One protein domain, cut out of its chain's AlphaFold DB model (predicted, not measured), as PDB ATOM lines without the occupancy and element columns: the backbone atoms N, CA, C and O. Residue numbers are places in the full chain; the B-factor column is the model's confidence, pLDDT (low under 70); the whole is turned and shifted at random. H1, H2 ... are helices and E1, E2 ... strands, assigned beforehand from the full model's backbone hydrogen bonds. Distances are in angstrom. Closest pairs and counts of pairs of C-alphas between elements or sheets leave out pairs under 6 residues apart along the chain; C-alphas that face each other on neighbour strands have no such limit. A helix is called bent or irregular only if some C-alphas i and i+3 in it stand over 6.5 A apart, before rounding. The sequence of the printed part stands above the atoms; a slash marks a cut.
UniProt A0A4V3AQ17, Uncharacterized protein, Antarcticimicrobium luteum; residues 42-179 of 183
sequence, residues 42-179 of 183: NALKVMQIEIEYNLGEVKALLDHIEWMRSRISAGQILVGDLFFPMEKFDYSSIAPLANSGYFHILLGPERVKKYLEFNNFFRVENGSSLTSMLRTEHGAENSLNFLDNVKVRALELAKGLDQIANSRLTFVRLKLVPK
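This is residues 42 to 179 of the 183 residues of an uncharacterized protein of Antarcticimicrobium luteum (UniProt A0A4V3AQ17). The domain is a rod of long helices: H1 runs along most of it, H5 packs beside H1 and runs back the other way, and H3 and H4, one after the other, pack on further parts of H5. The small strand hairpin E1 E2 sits at one end of the rod, and residues 74 to 93, with no named element, turn at the other end and come back along it before short H2. The printed part has 138 residues, with five named helices and then two named strands, in the order H1 H2 H3 H4 H5 E1 E2; the strands are antiparallel and the class is mostly helix. The whole is only just loose, close to compact, with a radius of gyration of the C-alphas of 17.3 A and spans of 59 by 26 by 20 A.

E1, residues 167 to 169, and E2, residues 176 to 178, form an antiparallel hairpin with 136 degrees between their directions; N 168 and O 177 are within hydrogen-bond range at 2.8 A, as are N 177 and O 168 at 2.8 A. H1, residues 42 to 73, is near E1. H1 touches H5, residues 143 to 165, at a shallow tilt of 17 degrees, opposite ways, the closest C-alphas being those of Gln 48 and Ala 165, 5.1 A apart. H3, residues 102 to 122, touches residues 157 to 164 of H5 at a shallow tilt of 15 degrees, opposite ways, closest at the C-alphas of Phe 118 and Leu 157, 5.5 A. H3 is irregular, C-alphas 106 and 109 being 9.5 A apart, with a kink of 111 degrees near residue 109. H1 and H3 only just touch, with 3 pairs of C-alphas within 8 A, the closest those of Ala 43 and Tyr 102, 7.0 A. H1, H3 and H5 form a bundle, three helices side by side. H4, residues 124 to 139, forms a helical hairpin with H5, closest at the C-alphas of Glu 137 and Ser 143, 4.9 A, and is apart from H1. H2, residues 94 to 99, and H3 touch only at the corner, and only just, with 3 pairs of C-alphas within 8 A; the closest are those of Leu 97 and Phe 103, 5.2 A. Every O i to N i+4 pair is within hydrogen-bond range in H1, H2 and H4, against 14 of 17 in H3 and 17 of 19 in H5.

H1 begins at C-alpha 42, (242.819, 213.038, 241.785), and is 46.6 A long. H5 is 32.4 A, H4 23.0 A and H3 22.9 A long. E2 ends at C-alpha 178, (239.784, 196.086, 244.574).

The C-alphas farthest apart, those of Gly 75 and Val 172, are 59.0 A apart. The printed part has no cut, and the link from H1 to H2 is long, with 20 residues. Mean pLDDT of the printed part is 84.8; residues 95 to 96, 100, 168 to 176 and 178 to 179 are under 70.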
ATOM      1  N   ASN A  42     241.687 212.344 241.178       80.88
ATOM      2  CA  ASN A  42     242.819 213.038 241.785       80.88
ATOM      3  C   ASN A  42     242.795 212.898 243.312       80.88
ATOM      4  O   ASN A  42     243.819 212.571 243.896       80.88
ATOM      5  N   ALA A  43     241.623 213.055 243.929       79.88
ATOM      6  CA  ALA A  43     241.400 212.847 245.355       79.88
ATOM      7  C   ALA A  43     241.803 211.431 245.800       79.88
ATOM      8  O   ALA A  43     242.551 211.272 246.761       79.88
ATOM      9  N   LEU A  44     241.381 210.406 245.050       82.00
ATOM     10  CA  LEU A  44     241.804 209.028 245.295       82.00
ATOM     11  C   LEU A  44     243.325 208.873 245.206       82.00
ATOM     12  O   LEU A  44     243.917 208.245 246.073       82.00
ATOM     13  N   LYS A  45     243.957 209.450 244.179       82.69
ATOM     14  CA  LYS A  45     245.406 209.343 243.988       82.69
ATOM     15  C   LYS A  45     246.183 209.995 245.134       82.69
ATOM     16  O   LYS A  45     247.136 209.402 245.617       82.69
ATOM     17  N   VAL A  46     245.770 211.185 245.570       83.69
ATOM     18  CA  VAL A  46     246.385 211.879 246.715       83.69
ATOM     19  C   VAL A  46     246.278 211.019 247.974       83.69
ATOM     20  O   VAL A  46     247.281 210.780 248.633       83.69
ATOM     21  N   MET A  47     245.093 210.475 248.248       83.50
ATOM     22  CA  MET A  47     244.870 209.591 249.391       83.50
ATOM     23  C   MET A  47     245.703 208.304 249.315       83.50
ATOM     24  O   MET A  47     246.214 207.844 250.325       83.50
ATOM     25  N   GLN A  48     245.857 207.710 248.128       84.38
ATOM     26  CA  GLN A  48     246.696 206.522 247.942       84.38
ATOM     27  C   GLN A  48     248.169 206.810 248.216       84.38
ATOM     28  O   GLN A  48     248.811 206.002 248.875       84.38
ATOM     29  N   ILE A  49     248.675 207.957 247.756       86.25
ATOM     30  CA  ILE A  49     250.051 208.393 248.021       86.25
ATOM     31  C   ILE A  49     250.264 208.598 249.525       86.25
ATOM     32  O   ILE A  49     251.253 208.117 250.066       86.25
ATOM     33  N   GLU A  50     249.328 209.264 250.208       85.50
ATOM     34  CA  GLU A  50     249.425 209.470 251.659       85.50
ATOM     35  C   GLU A  50     249.387 208.137 252.423       85.50
ATOM     36  O   GLU A  50     250.178 207.912 253.334       85.50
ATOM     37  N   ILE A  51     248.505 207.214 252.024       87.75
ATOM     38  CA  ILE A  51     248.434 205.878 252.624       87.75
ATOM     39  C   ILE A  51     249.734 205.107 252.393       87.75
ATOM     40  O   ILE A  51     250.236 204.494 253.327       87.75
ATOM     41  N   GLU A  52     250.286 205.127 251.181       87.94
ATOM     42  CA  GLU A  52     251.544 204.450 250.858       87.94
ATOM     43  C   GLU A  52     252.706 204.995 251.697       87.94
ATOM     44  O   GLU A  52     253.452 204.220 252.296       87.94
ATOM     45  N   TYR A  53     252.800 206.320 251.816       89.25
ATOM     46  CA  TYR A  53     253.777 206.980 252.675       89.25
ATOM     47  C   TYR A  53     253.610 206.564 254.147       89.25
ATOM     48  O   TYR A  53     254.556 206.082 254.768       89.25
ATOM     49  N   ASN A  54     252.390 206.643 254.683       88.75
ATOM     50  CA  ASN A  54     252.103 206.272 256.068       88.75
ATOM     51  C   ASN A  54     252.342 204.786 256.354       88.75
ATOM     52  O   ASN A  54     252.778 204.441 257.448       88.75
ATOM     53  N   LEU A  55     252.090 203.887 255.398       89.62
ATOM     54  CA  LEU A  55     252.443 202.469 255.528       89.62
ATOM     55  C   LEU A  55     253.967 202.267 255.580       89.62
ATOM     56  O   LEU A  55     254.441 201.391 256.307       89.62
ATOM     57  N   GLY A  56     254.734 203.096 254.866       89.75
ATOM     58  CA  GLY A  56     256.188 203.181 255.008       89.75
ATOM     59  C   GLY A  56     256.612 203.582 256.424       89.75
ATOM     60  O   GLY A  56     257.454 202.914 257.024       89.75
ATOM     61  N   GLU A  57     255.969 204.599 256.998       91.00
ATOM     62  CA  GLU A  57     256.233 205.032 258.378       91.00
ATOM     63  C   GLU A  57     255.803 203.984 259.421       91.00
ATOM     64  O   GLU A  57     256.505 203.785 260.412       91.00
ATOM     65  N   VAL A  58     254.727 203.216 259.182       92.94
ATOM     66  CA  VAL A  58     254.394 202.053 260.029       92.94
ATOM     67  C   VAL A  58     255.540 201.051 260.039       92.94
ATOM     68  O   VAL A  58     255.893 200.543 261.100       92.94
ATOM     69  N   LYS A  59     256.142 200.758 258.883       93.25
ATOM     70  CA  LYS A  59     257.281 199.838 258.826       93.25
ATOM     71  C   LYS A  59     258.460 200.363 259.651       93.25
ATOM     72  O   LYS A  59     259.003 199.611 260.452       93.25
ATOM     73  N   ALA A  60     258.794 201.648 259.518       93.12
ATOM     74  CA  ALA A  60     259.848 202.273 260.317       93.12
ATOM     75  C   ALA A  60     259.551 202.207 261.828       93.12
ATOM     76  O   ALA A  60     260.446 201.928 262.627       93.12
ATOM     77  N   LEU A  61     258.289 202.399 262.221       93.25
ATOM     78  CA  LEU A  61     257.853 202.254 263.608       93.25
ATOM     79  C   LEU A  61     258.014 200.815 264.113       93.25
ATOM     80  O   LEU A  61     258.485 200.605 265.227       93.25
ATOM     81  N   LEU A  62     257.628 199.823 263.310       93.88
ATOM     82  CA  LEU A  62     257.767 198.409 263.657       93.88
ATOM     83  C   LEU A  62     259.236 198.010 263.822       93.88
ATOM     84  O   LEU A  62     259.572 197.338 264.795       93.88
ATOM     85  N   ASP A  63     260.110 198.473 262.929       95.62
ATOM     86  CA  ASP A  63     261.556 198.255 263.033       95.62
ATOM     87  C   ASP A  63     262.117 198.896 264.318       95.62
ATOM     88  O   ASP A  63     262.949 198.303 265.011       95.62
ATOM     89  N   HIS A  64     261.615 200.078 264.696       93.62
ATOM     90  CA  HIS A  64     261.980 200.730 265.954       93.62
ATOM     91  C   HIS A  64     261.482 199.960 267.190       93.62
ATOM     92  O   HIS A  64     262.219 199.827 268.169       93.62
ATOM     93  N   ILE A  65     260.269 199.399 267.143       94.50
ATOM     94  CA  ILE A  65     259.734 198.538 268.209       94.50
ATOM     95  C   ILE A  65     260.605 197.290 268.389       94.50
ATOM     96  O   ILE A  65     260.945 196.948 269.521       94.50
ATOM     97  N   GLU A  66     261.012 196.634 267.301       95.00
ATOM     98  CA  GLU A  66     261.911 195.473 267.365       95.00
ATOM     99  C   GLU A  66     263.281 195.833 267.942       95.00
ATOM    100  O   GLU A  66     263.825 195.109 268.781       95.00
ATOM    101  N   TRP A  67     263.820 196.987 267.550       95.12
ATOM    102  CA  TRP A  67     265.051 197.511 268.131       95.12
ATOM    103  C   TRP A  67     264.913 197.734 269.648       95.12
ATOM    104  O   TRP A  67     265.752 197.241 270.407       95.12
ATOM    105  N   MET A  68     263.837 198.388 270.110       94.75
ATOM    106  CA  MET A  68     263.575 198.585 271.544       94.75
ATOM    107  C   MET A  68     263.440 197.248 272.275       94.75
ATOM    108  O   MET A  68     264.057 197.046 273.319       94.75
ATOM    109  N   ARG A  69     262.683 196.306 271.706       94.75
ATOM    110  CA  ARG A  69     262.468 194.966 272.263       94.75
ATOM    111  C   ARG A  69     263.792 194.225 272.459       94.75
ATOM    112  O   ARG A  69     264.027 193.662 273.530       94.75
ATOM    113  N   SER A  70     264.675 194.256 271.460       93.56
ATOM    114  CA  SER A  70     266.010 193.654 271.535       93.56
ATOM    115  C   SER A  70     266.859 194.280 272.648       93.56
ATOM    116  O   SER A  70     267.466 193.558 273.440       93.56
ATOM    117  N   ARG A  71     266.848 195.612 272.769       92.94
ATOM    118  CA  ARG A  71     267.610 196.341 273.795       92.94
ATOM    119  C   ARG A  71     267.081 196.120 275.210       92.94
ATOM    120  O   ARG A  71     267.888 195.910 276.111       92.94
ATOM    121  N   ILE A  72     265.760 196.104 275.398       92.44
ATOM    122  CA  ILE A  72     265.120 195.780 276.684       92.44
ATOM    123  C   ILE A  72     265.507 194.366 277.114       92.44
ATOM    124  O   ILE A  72     265.944 194.164 278.242       92.44
ATOM    125  N   SER A  73     265.413 193.401 276.195       90.88
ATOM    126  CA  SER A  73     265.731 191.992 276.464       90.88
ATOM    127  C   SER A  73     267.207 191.785 276.833       90.88
ATOM    128  O   SER A  73     267.532 190.891 277.606       90.88
ATOM    129  N   ALA A  74     268.100 192.622 276.297       91.25
ATOM    130  CA  ALA A  74     269.522 192.629 276.627       91.25
ATOM    131  C   ALA A  74     269.861 193.432 277.903       91.25
ATOM    132  O   ALA A  74     271.021 193.439 278.311       91.25
ATOM    133  N   GLY A  75     268.899 194.143 278.507       86.94
ATOM    134  CA  GLY A  75     269.147 195.071 279.617       86.94
ATOM    135  C   GLY A  75     269.981 196.298 279.223       86.94
ATOM    136  O   GLY A  75     270.666 196.877 280.059       86.94
ATOM    137  N   GLN A  76     269.969 196.678 277.941       88.81
ATOM    138  CA  GLN A  76     270.841 197.697 277.339       88.81
ATOM    139  C   GLN A  76     270.067 198.921 276.829       88.81
ATOM    140  O   GLN A  76     270.430 199.492 275.799       88.81
ATOM    141  N   ILE A  77     268.976 199.304 277.494       89.62
ATOM    142  CA  ILE A  77     268.174 200.466 277.098       89.62
ATOM    143  C   ILE A  77     268.152 201.518 278.202       89.62
ATOM    144  O   ILE A  77     268.016 201.191 279.381       89.62
ATOM    145  N   LEU A  78     268.283 202.789 277.823       87.75
ATOM    146  CA  LEU A  78     268.052 203.905 278.732       87.75
ATOM    147  C   LEU A  78     266.578 204.311 278.671       87.75
ATOM    148  O   LEU A  78     265.934 204.216 277.631       87.75
ATOM    149  N   VAL A  79     266.045 204.850 279.769       84.19
ATOM    150  CA  VAL A  79     264.644 205.318 279.825       84.19
ATOM    151  C   VAL A  79     264.358 206.410 278.782       84.19
ATOM    152  O   VAL A  79     263.241 206.510 278.275       84.19
ATOM    153  N   GLY A  80     265.369 207.212 278.430       85.81
ATOM    154  CA  GLY A  80     265.270 208.224 277.374       85.81
ATOM    155  C   GLY A  80     265.032 207.639 275.979       85.81
ATOM    156  O   GLY A  80     264.366 208.278 275.171       85.81
ATOM    157  N   ASP A  81     265.488 206.408 275.738       88.00
ATOM    158  CA  ASP A  81     265.375 205.712 274.453       88.00
ATOM    159  C   ASP A  81     264.040 204.961 274.294       88.00
ATOM    160  O   ASP A  81     263.764 204.396 273.239       88.00
ATOM    161  N   LEU A  82     263.191 204.961 275.331       90.06
ATOM    162  CA  LEU A  82     261.837 204.410 275.292       90.06
ATOM    163  C   LEU A  82     260.871 205.471 274.757       90.06
ATOM    164  O   LEU A  82     260.411 206.326 275.527       90.06
ATOM    165  N   PHE A  83     260.576 205.429 273.455       92.88
ATOM    166  CA  PHE A  83     259.619 206.330 272.805       92.88
ATOM    167  C   PHE A  83     259.027 205.753 271.509       92.88
ATOM    168  O   PHE A  83     259.513 204.769 270.963       92.88
ATOM    169  N   PHE A  84     257.961 206.385 271.009       90.00
ATOM    170  CA  PHE A  84     257.355 206.065 269.715       90.00
ATOM    171  C   PHE A  84     257.505 207.239 268.733       90.00
ATOM    172  O   PHE A  84     256.852 208.269 268.923       90.00
ATOM    173  N   PRO A  85     258.317 207.108 267.666       87.25
ATOM    174  CA  PRO A  85     258.516 208.163 266.673       87.25
ATOM    175  C   PRO A  85     257.312 208.280 265.725       87.25
ATOM    176  O   PRO A  85     257.308 207.717 264.635       87.25
ATOM    177  N   MET A  86     256.279 209.018 266.139       89.38
ATOM    178  CA  MET A  86     255.052 209.237 265.349       89.38
ATOM    179  C   MET A  86     255.011 210.583 264.599       89.38
ATOM    180  O   MET A  86     254.044 210.888 263.913       89.38
ATOM    181  N   GLU A  87     256.062 211.395 264.694       87.62
ATOM    182  CA  GLU A  87     256.125 212.754 264.121       87.62
ATOM    183  C   GLU A  87     256.079 212.793 262.592       87.62
ATOM    184  O   GLU A  87     255.726 213.813 262.005       87.62
ATOM    185  N   LYS A  88     256.468 211.693 261.944       87.56
ATOM    186  CA  LYS A  88     256.619 211.619 260.492       87.56
ATOM    187  C   LYS A  88     255.359 211.197 259.753       87.56
ATOM    188  O   LYS A  88     255.356 211.292 258.529       87.56
ATOM    189  N   PHE A  89     254.324 210.740 260.458       88.25
ATOM    190  CA  PHE A  89     253.056 210.383 259.832       88.25
ATOM    191  C   PHE A  89     252.371 211.634 259.261       88.25
ATOM    192  O   PHE A  89     252.271 212.658 259.938       88.25
ATOM    193  N   ASP A  90     251.899 211.549 258.017       79.94
ATOM    194  CA  ASP A  90     251.272 212.662 257.296       79.94
ATOM    195  C   ASP A  90     249.757 212.456 257.181       79.94
ATOM    196  O   ASP A  90     249.283 211.398 256.772       79.94
ATOM    197  N   TYR A  91     248.995 213.493 257.521       75.62
ATOM    198  CA  TYR A  91     247.528 213.521 257.460       75.62
ATOM    199  C   TYR A  91     246.994 214.774 256.764       75.62
ATOM    200  O   TYR A  91     245.820 215.141 256.904       75.62
ATOM    201  N   SER A  92     247.865 215.485 256.051       75.31
ATOM    202  CA  SER A  92     247.568 216.777 255.440       75.31
ATOM    203  C   SER A  92     246.479 216.700 254.367       75.31
ATOM    204  O   SER A  92     245.792 217.697 254.122       75.31
ATOM    205  N   SER A  93     246.247 215.529 253.758       70.62
ATOM    206  CA  SER A  93     245.236 215.387 252.711       70.62
ATOM    207  C   SER A  93     243.813 215.191 253.245       70.62
ATOM    208  O   SER A  93     242.852 215.454 252.517       70.62
ATOM    209  N   ILE A  94     243.640 214.836 254.524       72.44
ATOM    210  CA  ILE A  94     242.327 214.538 255.123       72.44
ATOM    211  C   ILE A  94     241.388 215.735 255.060       72.44
ATOM    212  O   ILE A  94     240.263 215.607 254.577       72.44
ATOM    213  N   ALA A  95     241.823 216.897 255.549       69.69
ATOM    214  CA  ALA A  95     240.962 218.074 255.624       69.69
ATOM    215  C   ALA A  95     240.504 218.549 254.227       69.69
ATOM    216  O   ALA A  95     239.298 218.720 254.028       69.69
ATOM    217  N   PRO A  96     241.391 218.676 253.216       69.81
ATOM    218  CA  PRO A  96     240.976 218.953 251.841       69.81
ATOM    219  C   PRO A  96     240.006 217.907 251.266       69.81
ATOM    220  O   PRO A  96     239.009 218.263 250.632       69.81
ATOM    221  N   LEU A  97     240.262 216.616 251.497       70.69
ATOM    222  CA  LEU A  97     239.440 215.527 250.964       70.69
ATOM    223  C   LEU A  97     238.060 215.461 251.631       70.69
ATOM    224  O   LEU A  97     237.060 215.253 250.934       70.69
ATOM    225  N   ALA A  98     237.987 215.676 252.945       70.44
ATOM    226  CA  ALA A  98     236.744 215.731 253.707       70.44
ATOM    227  C   ALA A  98     235.883 216.928 253.279       70.44
ATOM    228  O   ALA A  98     234.708 216.750 252.959       70.44
ATOM    229  N   ASN A  99     236.486 218.115 253.158       70.06
ATOM    230  CA  ASN A  99     235.788 219.341 252.755       70.06
ATOM    231  C   ASN A  99     235.259 219.282 251.315       70.06
ATOM    232  O   ASN A  99     234.236 219.885 251.002       70.06
ATOM    233  N   SER A 100     235.922 218.527 250.436       69.56
ATOM    234  CA  SER A 100     235.458 218.308 249.060       69.56
ATOM    235  C   SER A 100     234.286 217.317 248.936       69.56
ATOM    236  O   SER A 100     233.755 217.130 247.845       69.56
ATOM    237  N   GLY A 101     233.911 216.623 250.020       70.81
ATOM    238  CA  GLY A 101     232.890 215.567 250.029       70.81
ATOM    239  C   GLY A 101     233.324 214.247 249.377       70.81
ATOM    240  O   GLY A 101     232.700 213.207 249.606       70.81
ATOM    241  N   TYR A 102     234.423 214.234 248.615       73.25
ATOM    242  CA  TYR A 102     234.905 213.034 247.931       73.25
ATOM    243  C   TYR A 102     235.410 211.960 248.891       73.25
ATOM    244  O   TYR A 102     235.290 210.781 248.569       73.25
ATOM    245  N   PHE A 103     235.904 212.326 250.077       72.75
ATOM    246  CA  PHE A 103     236.366 211.363 251.078       72.75
ATOM    247  C   PHE A 103     235.284 210.333 251.438       72.75
ATOM    248  O   PHE A 103     235.483 209.128 251.275       72.75
ATOM    249  N   HIS A 104     234.090 210.800 251.816       76.56
ATOM    250  CA  HIS A 104     232.968 209.926 252.170       76.56
ATOM    251  C   HIS A 104     232.372 209.206 250.955       76.56
ATOM    252  O   HIS A 104     231.990 208.039 251.062       76.56
ATOM    253  N   ILE A 105     232.320 209.875 249.797       73.19
ATOM    254  CA  ILE A 105     231.788 209.298 248.554       73.19
ATOM    255  C   ILE A 105     232.664 208.131 248.072       73.19
ATOM    256  O   ILE A 105     232.137 207.082 247.703       73.19
ATOM    257  N   LEU A 106     233.989 208.299 248.092       72.62
ATOM    258  CA  LEU A 106     234.949 207.322 247.579       72.62
ATOM    259  C   LEU A 106     235.085 206.111 248.501       72.62
ATOM    260  O   LEU A 106     235.000 204.966 248.052       72.62
ATOM    261  N   LEU A 107     235.315 206.364 249.788       74.06
ATOM    262  CA  LEU A 107     235.639 205.329 250.762       74.06
ATOM    263  C   LEU A 107     234.397 204.572 251.249       74.06
ATOM    264  O   LEU A 107     234.457 203.363 251.487       74.06
ATOM    265  N   GLY A 108     233.265 205.262 251.381       79.94
ATOM    266  CA  GLY A 108     232.121 204.747 252.125       79.94
ATOM    267  C   GLY A 108     232.403 204.625 253.634       79.94
ATOM    268  O   GLY A 108     233.538 204.807 254.084       79.94
ATOM    269  N   PRO A 109     231.378 204.305 254.440       81.31
ATOM    270  CA  PRO A 109     231.448 204.405 255.902       81.31
ATOM    271  C   PRO A 109     232.520 203.501 256.528       81.31
ATOM    272  O   PRO A 109     233.299 203.958 257.360       81.31
ATOM    273  N   GLU A 110     232.629 202.249 256.079       83.25
ATOM    274  CA  GLU A 110     233.577 201.279 256.648       83.25
ATOM    275  C   GLU A 110     235.042 201.672 256.438       83.25
ATOM    276  O   GLU A 110     235.867 201.560 257.342       83.25
ATOM    277  N   ARG A 111     235.394 202.150 255.240       82.00
ATOM    278  CA  ARG A 111     236.785 202.517 254.938       82.00
ATOM    279  C   ARG A 111     237.156 203.858 255.562       82.00
ATOM    280  O   ARG A 111     238.289 204.005 256.003       82.00
ATOM    281  N   VAL A 112     236.200 204.788 255.661       84.50
ATOM    282  CA  VAL A 112     236.362 206.016 256.453       84.50
ATOM    283  C   VAL A 112     236.678 205.662 257.901       84.50
ATOM    284  O   VAL A 112     237.659 206.165 258.438       84.50
ATOM    285  N   LYS A 113     235.903 204.759 258.515       86.06
ATOM    286  CA  LYS A 113     236.140 204.314 259.891       86.06
ATOM    287  C   LYS A 113     237.557 203.764 260.069       86.06
ATOM    288  O   LYS A 113     238.285 204.267 260.916       86.06
ATOM    289  N   LYS A 114     237.974 202.799 259.239       86.56
ATOM    290  CA  LYS A 114     239.329 202.211 259.304       86.56
ATOM    291  C   LYS A 114     240.433 203.257 259.177       86.56
ATOM    292  O   LYS A 114     241.437 203.193 259.877       86.56
ATOM    293  N   TYR A 115     240.245 204.220 258.284       86.00
ATOM    294  CA  TYR A 115     241.224 205.268 258.050       86.00
ATOM    295  C   TYR A 115     241.291 206.280 259.205       86.00
ATOM    296  O   TYR A 115     242.379 206.689 259.601       86.00
ATOM    297  N   LEU A 116     240.155 206.632 259.812       87.25
ATOM    298  CA  LEU A 116     240.129 207.467 261.015       87.25
ATOM    299  C   LEU A 116     240.726 206.748 262.231       87.25
ATOM    300  O   LEU A 116     241.442 207.371 263.007       87.25
ATOM    301  N   GLU A 117     240.463 205.449 262.392       89.50
ATOM    302  CA  GLU A 117     241.093 204.626 263.432       89.50
ATOM    303  C   GLU A 117     242.614 204.584 263.269       89.50
ATOM    304  O   GLU A 117     243.333 204.731 264.256       89.50
ATOM    305  N   PHE A 118     243.099 204.443 262.031       90.25
ATOM    306  CA  PHE A 118     244.522 204.532 261.721       90.25
ATOM    307  C   PHE A 118     245.086 205.905 262.106       90.25
ATOM    308  O   PHE A 118     246.034 205.977 262.882       90.25
ATOM    309  N   ASN A 119     244.476 206.991 261.623       88.25
ATOM    310  CA  ASN A 119     244.922 208.352 261.923       88.25
ATOM    311  C   ASN A 119     244.984 208.597 263.439       88.25
ATOM    312  O   ASN A 119     246.030 208.930 263.978       88.25
ATOM    313  N   ASN A 120     243.896 208.327 264.162       88.44
ATOM    314  CA  ASN A 120     243.841 208.554 265.606       88.44
ATOM    315  C   ASN A 120     244.917 207.785 266.383       88.44
ATOM    316  O   ASN A 120     245.397 208.283 267.398       88.44
ATOM    317  N   PHE A 121     245.299 206.594 265.921       92.19
ATOM    318  CA  PHE A 121     246.332 205.798 266.571       92.19
ATOM    319  C   PHE A 121     247.747 206.333 266.324       92.19
ATOM    320  O   PHE A 121     248.556 206.359 267.247       92.19
ATOM    321  N   PHE A 122     248.056 206.754 265.099       90.75
ATOM    322  CA  PHE A 122     249.411 207.152 264.697       90.75
ATOM    323  C   PHE A 122     249.681 208.662 264.830       90.75
ATOM    324  O   PHE A 122     250.747 209.149 264.466       90.75
ATOM    325  N   ARG A 123     248.736 209.414 265.398       88.50
ATOM    326  CA  ARG A 123     248.909 210.827 265.735       88.50
ATOM    327  C   ARG A 123     249.961 211.054 266.822       88.50
ATOM    328  O   ARG A 123     250.067 210.291 267.781       88.50
ATOM    329  N   VAL A 124     250.665 212.182 266.722       88.06
ATOM    330  CA  VAL A 124     251.744 212.596 267.641       88.06
ATOM    331  C   VAL A 124     251.295 212.628 269.102       88.06
ATOM    332  O   VAL A 124     252.035 212.214 269.998       88.06
ATOM    333  N   GLU A 125     250.064 213.070 269.361       90.00
ATOM    334  CA  GLU A 125     249.519 213.118 270.719       90.00
ATOM    335  C   GLU A 125     249.369 211.710 271.312       90.00
ATOM    336  O   GLU A 125     249.710 211.478 272.475       90.00
ATOM    337  N   ASN A 126     248.931 210.743 270.498       90.12
ATOM    338  CA  ASN A 126     248.850 209.352 270.927       90.12
ATOM    339  C   ASN A 126     250.247 208.729 271.076       90.12
ATOM    340  O   ASN A 126     250.479 208.003 272.037       90.12
ATOM    341  N   GLY A 127     251.208 209.072 270.212       89.56
ATOM    342  CA  GLY A 127     252.608 208.647 270.355       89.56
ATOM    343  C   GLY A 127     253.249 209.112 271.664       89.56
ATOM    344  O   GLY A 127     253.951 208.343 272.326       89.56
ATOM    345  N   SER A 128     252.938 210.335 272.100       92.25
ATOM    346  CA  SER A 128     253.361 210.858 273.406       92.25
ATOM    347  C   SER A 128     252.739 210.065 274.563       92.25
ATOM    348  O   SER A 128     253.432 209.702 275.515       92.25
ATOM    349  N   SER A 129     251.448 209.737 274.457       93.62
ATOM    350  CA  SER A 129     250.737 208.909 275.441       93.62
ATOM    351  C   SER A 129     251.330 207.497 275.534       93.62
ATOM    352  O   SER A 129     251.700 207.048 276.618       93.62
ATOM    353  N   LEU A 130     251.527 206.833 274.389       93.31
ATOM    354  CA  LEU A 130     252.147 205.509 274.304       93.31
ATOM    355  C   LEU A 130     253.575 205.512 274.851       93.31
ATOM    356  O   LEU A 130     253.974 204.565 275.520       93.31
ATOM    357  N   THR A 131     254.332 206.586 274.618       94.06
ATOM    358  CA  THR A 131     255.678 206.764 275.179       94.06
ATOM    359  C   THR A 131     255.638 206.833 276.705       94.06
ATOM    360  O   THR A 131     256.420 206.162 277.376       94.06
ATOM    361  N   SER A 132     254.704 207.604 277.270       94.19
ATOM    362  CA  SER A 132     254.515 207.664 278.722       94.19
ATOM    363  C   SER A 132     254.126 206.300 279.293       94.19
ATOM    364  O   SER A 132     254.711 205.869 280.284       94.19
ATOM    365  N   MET A 133     253.181 205.602 278.654       94.25
ATOM    366  CA  MET A 133     252.745 204.265 279.066       94.25
ATOM    367  C   MET A 133     253.893 203.256 279.005       94.25
ATOM    368  O   MET A 133     254.114 202.541 279.972       94.25
ATOM    369  N   LEU A 134     254.686 203.251 277.929       94.31
ATOM    370  CA  LEU A 134     255.842 202.362 277.787       94.31
ATOM    371  C   LEU A 134     256.844 202.539 278.929       94.31
ATOM    372  O   LEU A 134     257.352 201.552 279.455       94.31
ATOM    373  N   ARG A 135     257.120 203.782 279.336       94.06
ATOM    374  CA  ARG A 135     258.031 204.061 280.457       94.06
ATOM    375  C   ARG A 135     257.477 203.538 281.781       94.06
ATOM    376  O   ARG A 135     258.231 202.960 282.559       94.06
ATOM    377  N   THR A 136     256.175 203.692 282.019       93.88
ATOM    378  CA  THR A 136     255.500 203.124 283.195       93.88
ATOM    379  C   THR A 136     255.550 201.595 283.188       93.88
ATOM    380  O   THR A 136     255.979 200.994 284.170       93.88
ATOM    381  N   GLU A 137     255.190 200.964 282.070       92.75
ATOM    382  CA  GLU A 137     255.210 199.505 281.900       92.75
ATOM    383  C   GLU A 137     256.630 198.928 281.979       92.75
ATOM    384  O   GLU A 137     256.824 197.798 282.420       92.75
ATOM    385  N   HIS A 138     257.648 199.697 281.587       92.12
ATOM    386  CA  HIS A 138     259.045 199.306 281.754       92.12
ATOM    387  C   HIS A 138     259.457 199.255 283.226       92.12
ATOM    388  O   HIS A 138     260.074 198.279 283.640       92.12
ATOM    389  N   GLY A 139     259.050 200.242 284.031       89.88
ATOM    390  CA  GLY A 139     259.258 200.218 285.482       89.88
ATOM    391  C   GLY A 139     258.517 199.078 286.198       89.88
ATOM    392  O   GLY A 139     258.923 198.683 287.284       89.88
ATOM    393  N   ALA A 140     257.465 198.535 285.579       92.19
ATOM    394  CA  ALA A 140     256.702 197.382 286.059       92.19
ATOM    395  C   ALA A 140     257.132 196.043 285.421       92.19
ATOM    396  O   ALA A 140     256.409 195.057 285.536       92.19
ATOM    397  N   GLU A 141     258.268 196.005 284.711       90.31
ATOM    398  CA  GLU A 141     258.809 194.812 284.030       90.31
ATOM    399  C   GLU A 141     257.888 194.196 282.948       90.31
ATOM    400  O   GLU A 141     258.121 193.088 282.471       90.31
ATOM    401  N   ASN A 142     256.882 194.936 282.473       93.38
ATOM    402  CA  ASN A 142     255.896 194.484 281.480       93.38
ATOM    403  C   ASN A 142     256.071 195.143 280.090       93.38
ATOM    404  O   ASN A 142     255.280 194.929 279.168       93.38
ATOM    405  N   SER A 143     257.143 195.920 279.893       91.62
ATOM    406  CA  SER A 143     257.417 196.638 278.631       91.62
ATOM    407  C   SER A 143     257.423 195.769 277.366       91.62
ATOM    408  O   SER A 143     256.927 196.217 276.336       91.62
ATOM    409  N   LEU A 144     257.929 194.531 277.414       92.94
ATOM    410  CA  LEU A 144     257.963 193.646 276.238       92.94
ATOM    411  C   LEU A 144     256.554 193.273 275.754       92.94
ATOM    412  O   LEU A 144     256.275 193.323 274.560       92.94
ATOM    413  N   ASN A 145     255.653 192.961 276.686       94.56
ATOM    414  CA  ASN A 145     254.258 192.656 276.380       94.56
ATOM    415  C   ASN A 145     253.525 193.899 275.855       94.56
ATOM    416  O   ASN A 145     252.765 193.825 274.891       94.56
ATOM    417  N   PHE A 146     253.793 195.072 276.439       95.12
ATOM    418  CA  PHE A 146     253.258 196.334 275.931       95.12
ATOM    419  C   PHE A 146     253.685 196.597 274.477       95.12
ATOM    420  O   PHE A 146     252.838 196.895 273.633       95.12
ATOM    421  N   LEU A 147     254.974 196.428 274.161       94.12
ATOM    422  CA  LEU A 147     255.496 196.571 272.799       94.12
ATOM    423  C   LEU A 147     254.836 195.594 271.817       94.12
ATOM    424  O   LEU A 147     254.479 195.997 270.709       94.12
ATOM    425  N   ASP A 148     254.607 194.347 272.231       94.94
ATOM    426  CA  ASP A 148     253.928 193.345 271.405       94.94
ATOM    427  C   ASP A 148     252.471 193.719 271.118       94.94
ATOM    428  O   ASP A 148     252.027 193.640 269.971       94.94
ATOM    429  N   ASN A 149     251.743 194.219 272.119       94.81
ATOM    430  CA  ASN A 149     250.370 194.690 271.938       94.81
ATOM    431  C   ASN A 149     250.295 195.877 270.967       94.81
ATOM    432  O   ASN A 149     249.446 195.902 270.070       94.81
ATOM    433  N   VAL A 150     251.211 196.843 271.097       93.94
ATOM    434  CA  VAL A 150     251.296 197.992 270.182       93.94
ATOM    435  C   VAL A 150     251.634 197.533 268.764       93.94
ATOM    436  O   VAL A 150     250.996 197.981 267.809       93.94
ATOM    437  N   LYS A 151     252.578 196.597 268.613       94.06
ATOM    438  CA  LYS A 151     252.948 196.004 267.322       94.06
ATOM    439  C   LYS A 151     251.764 195.314 266.644       94.06
ATOM    440  O   LYS A 151     251.510 195.564 265.464       94.06
ATOM    441  N   VAL A 152     251.029 194.468 267.369       95.00
ATOM    442  CA  VAL A 152     249.835 193.784 266.843       95.00
ATOM    443  C   VAL A 152     248.808 194.810 266.376       95.00
ATOM    444  O   VAL A 152     248.340 194.740 265.238       95.00
ATOM    445  N   ARG A 153     248.522 195.820 267.207       93.06
ATOM    446  CA  ARG A 153     247.559 196.867 266.862       93.06
ATOM    447  C   ARG A 153     247.977 197.666 265.624       93.06
ATOM    448  O   ARG A 153     247.140 197.934 264.763       93.06
ATOM    449  N   ALA A 154     249.256 198.016 265.508       92.06
ATOM    450  CA  ALA A 154     249.791 198.731 264.353       92.06
ATOM    451  C   ALA A 154     249.620 197.927 263.051       92.06
ATOM    452  O   ALA A 154     249.184 198.475 262.035       92.06
ATOM    453  N   LEU A 155     249.890 196.618 263.088       93.50
ATOM    454  CA  LEU A 155     249.721 195.717 261.943       93.50
ATOM    455  C   LEU A 155     248.252 195.563 261.522       93.50
ATOM    456  O   LEU A 155     247.949 195.570 260.326       93.50
ATOM    457  N   GLU A 156     247.330 195.449 262.480       92.56
ATOM    458  CA  GLU A 156     245.889 195.391 262.199       92.56
ATOM    459  C   GLU A 156     245.396 196.645 261.470       92.56
ATOM    460  O   GLU A 156     244.681 196.549 260.466       92.56
ATOM    461  N   LEU A 157     245.803 197.821 261.955       91.00
ATOM    462  CA  LEU A 157     245.430 199.109 261.374       91.00
ATOM    463  C   LEU A 157     246.021 199.285 259.970       91.00
ATOM    464  O   LEU A 157     245.301 199.678 259.050       91.00
ATOM    465  N   ALA A 158     247.292 198.920 259.776       90.25
ATOM    466  CA  ALA A 158     247.948 198.947 258.468       90.25
ATOM    467  C   ALA A 158     247.225 198.055 257.442       90.25
ATOM    468  O   ALA A 158     246.896 198.499 256.340       90.25
ATOM    469  N   LYS A 159     246.860 196.826 257.830       88.00
ATOM    470  CA  LYS A 159     246.069 195.914 256.985       88.00
ATOM    471  C   LYS A 159     244.692 196.488 256.632       88.00
ATOM    472  O   LYS A 159     244.150 196.216 255.558       88.00
ATOM    473  N   GLY A 160     244.110 197.290 257.525       83.19
ATOM    474  CA  GLY A 160     242.865 198.014 257.283       83.19
ATOM    475  C   GLY A 160     242.959 199.014 256.125       83.19
ATOM    476  O   GLY A 160     242.002 199.134 255.354       83.19
ATOM    477  N   LEU A 161     244.110 199.676 255.973       83.88
ATOM    478  CA  LEU A 161     244.374 200.651 254.909       83.88
ATOM    479  C   LEU A 161     244.748 200.027 253.568       83.88
ATOM    480  O   LEU A 161     244.490 200.618 252.518       83.88
ATOM    481  N   ASP A 162     245.290 198.816 253.583       76.81
ATOM    482  CA  ASP A 162     245.757 198.117 252.385       76.81
ATOM    483  C   ASP A 162     244.626 197.907 251.348       76.81
ATOM    484  O   ASP A 162     244.823 197.935 250.131       76.81
ATOM    485  N   GLN A 163     243.381 197.803 251.831       73.62
ATOM    486  CA  GLN A 163     242.163 197.736 251.010       73.62
ATOM    487  C   GLN A 163     241.845 199.043 250.264       73.62
ATOM    488  O   GLN A 163     241.103 199.027 249.277       73.62
ATOM    489  N   ILE A 164     242.341 200.177 250.759       73.44
ATOM    490  CA  ILE A 164     242.186 201.502 250.153       73.44
ATOM    491  C   ILE A 164     243.343 201.751 249.183       73.44
ATOM    492  O   ILE A 164     243.082 202.127 248.037       73.44
ATOM    493  N   ALA A 165     244.579 201.455 249.599       72.69
ATOM    494  CA  ALA A 165     245.769 201.543 248.750       72.69
ATOM    495  C   ALA A 165     245.567 200.771 247.435       72.69
ATOM    496  O   ALA A 165     245.696 201.332 246.347       72.69
ATOM    497  N   ASN A 166     245.080 199.530 247.523       72.88
ATOM    498  CA  ASN A 166     244.893 198.635 246.379       72.88
ATOM    499  C   ASN A 166     243.521 198.754 245.694       72.88
ATOM    500  O   ASN A 166     242.986 197.772 245.169       72.88
ATOM    501  N   SER A 167     242.906 199.938 245.704       73.50
ATOM    502  CA  SER A 167     241.571 200.136 245.132       73.50
ATOM    503  C   SER A 167     241.530 201.082 243.934       73.50
ATOM    504  O   SER A 167     242.388 201.936 243.739       73.50
ATOM    505  N   ARG A 168     240.518 200.905 243.082       69.69
ATOM    506  CA  ARG A 168     240.270 201.725 241.893       69.69
ATOM    507  C   ARG A 168     238.840 202.236 241.863       69.69
ATOM    508  O   ARG A 168     237.923 201.570 242.334       69.69
ATOM    509  N   LEU A 169     238.651 203.391 241.240       69.94
ATOM    510  CA  LEU A 169     237.334 203.945 240.943       69.94
ATOM    511  C   LEU A 169     236.597 203.104 239.892       69.94
ATOM    512  O   LEU A 169     237.142 202.824 238.823       69.94
ATOM    513  N   THR A 170     235.342 202.744 240.156       65.06
ATOM    514  CA  THR A 170     234.492 202.057 239.173       65.06
ATOM    515  C   THR A 170     234.194 202.951 237.968       65.06
ATOM    516  O   THR A 170     233.988 204.161 238.080       65.06
ATOM    517  N   PHE A 171     234.069 202.343 236.788       56.44
ATOM    518  CA  PHE A 171     233.734 203.058 235.553       56.44
ATOM    519  C   PHE A 171     232.350 203.731 235.595       56.44
ATOM    520  O   PHE A 171     232.156 204.777 234.994       56.44
ATOM    521  N   VAL A 172     231.402 203.197 236.371       55.34
ATOM    522  CA  VAL A 172     229.997 203.658 236.383       55.34
ATOM    523  C   VAL A 172     229.639 204.485 237.628       55.34
ATOM    524  O   VAL A 172     228.784 205.362 237.566       55.34
ATOM    525  N   ARG A 173     230.303 204.251 238.767       60.50
ATOM    526  CA  ARG A 173     230.023 204.928 240.047       60.50
ATOM    527  C   ARG A 173     231.317 205.401 240.700       60.50
ATOM    528  O   ARG A 173     232.341 204.741 240.561       60.50
ATOM    529  N   LEU A 174     231.248 206.486 241.472       60.16
ATOM    530  CA  LEU A 174     232.338 206.946 242.339       60.16
ATOM    531  C   LEU A 174     232.479 206.030 243.568       60.16
ATOM    532  O   LEU A 174     232.273 206.456 244.694       60.16
ATOM    533  N   LYS A 175     232.742 204.742 243.345       63.09
ATOM    534  CA  LYS A 175     232.971 203.744 244.394       63.09
ATOM    535  C   LYS A 175     234.291 203.037 244.145       63.09
ATOM    536  O   LYS A 175     234.706 202.891 242.995       63.09
ATOM    537  N   LEU A 176     234.918 202.588 245.224       68.06
ATOM    538  CA  LEU A 176     236.168 201.852 245.163       68.06
ATOM    539  C   LEU A 176     235.943 200.345 245.038       68.06
ATOM    540  O   LEU A 176     235.178 199.744 245.791       68.06
ATOM    541  N   VAL A 177     236.665 199.730 244.109       72.06
ATOM    542  CA  VAL A 177     236.697 198.282 243.857       72.06
ATOM    543  C   VAL A 177     238.148 197.819 243.994       72.06
ATOM    544  O   VAL A 177     239.040 198.573 243.605       72.06
ATOM    545  N   PRO A 178     238.426 196.626 244.548       68.00
ATOM    546  CA  PRO A 178     239.784 196.086 244.574       68.00
ATOM    547  C   PRO A 178     240.398 196.036 243.166       68.00
ATOM    548  O   PRO A 178     239.714 195.734 242.180       68.00
ATOM    549  N   LYS A 179     241.692 196.350 243.066       64.12
ATOM    550  CA  LYS A 179     242.474 196.178 241.840       64.12
ATOM    551  C   LYS A 179     242.600 194.670 241.567       64.12
ATOM    552  O   LYS A 179     242.937 193.910 242.472       64.12
TER     553      LYS A 179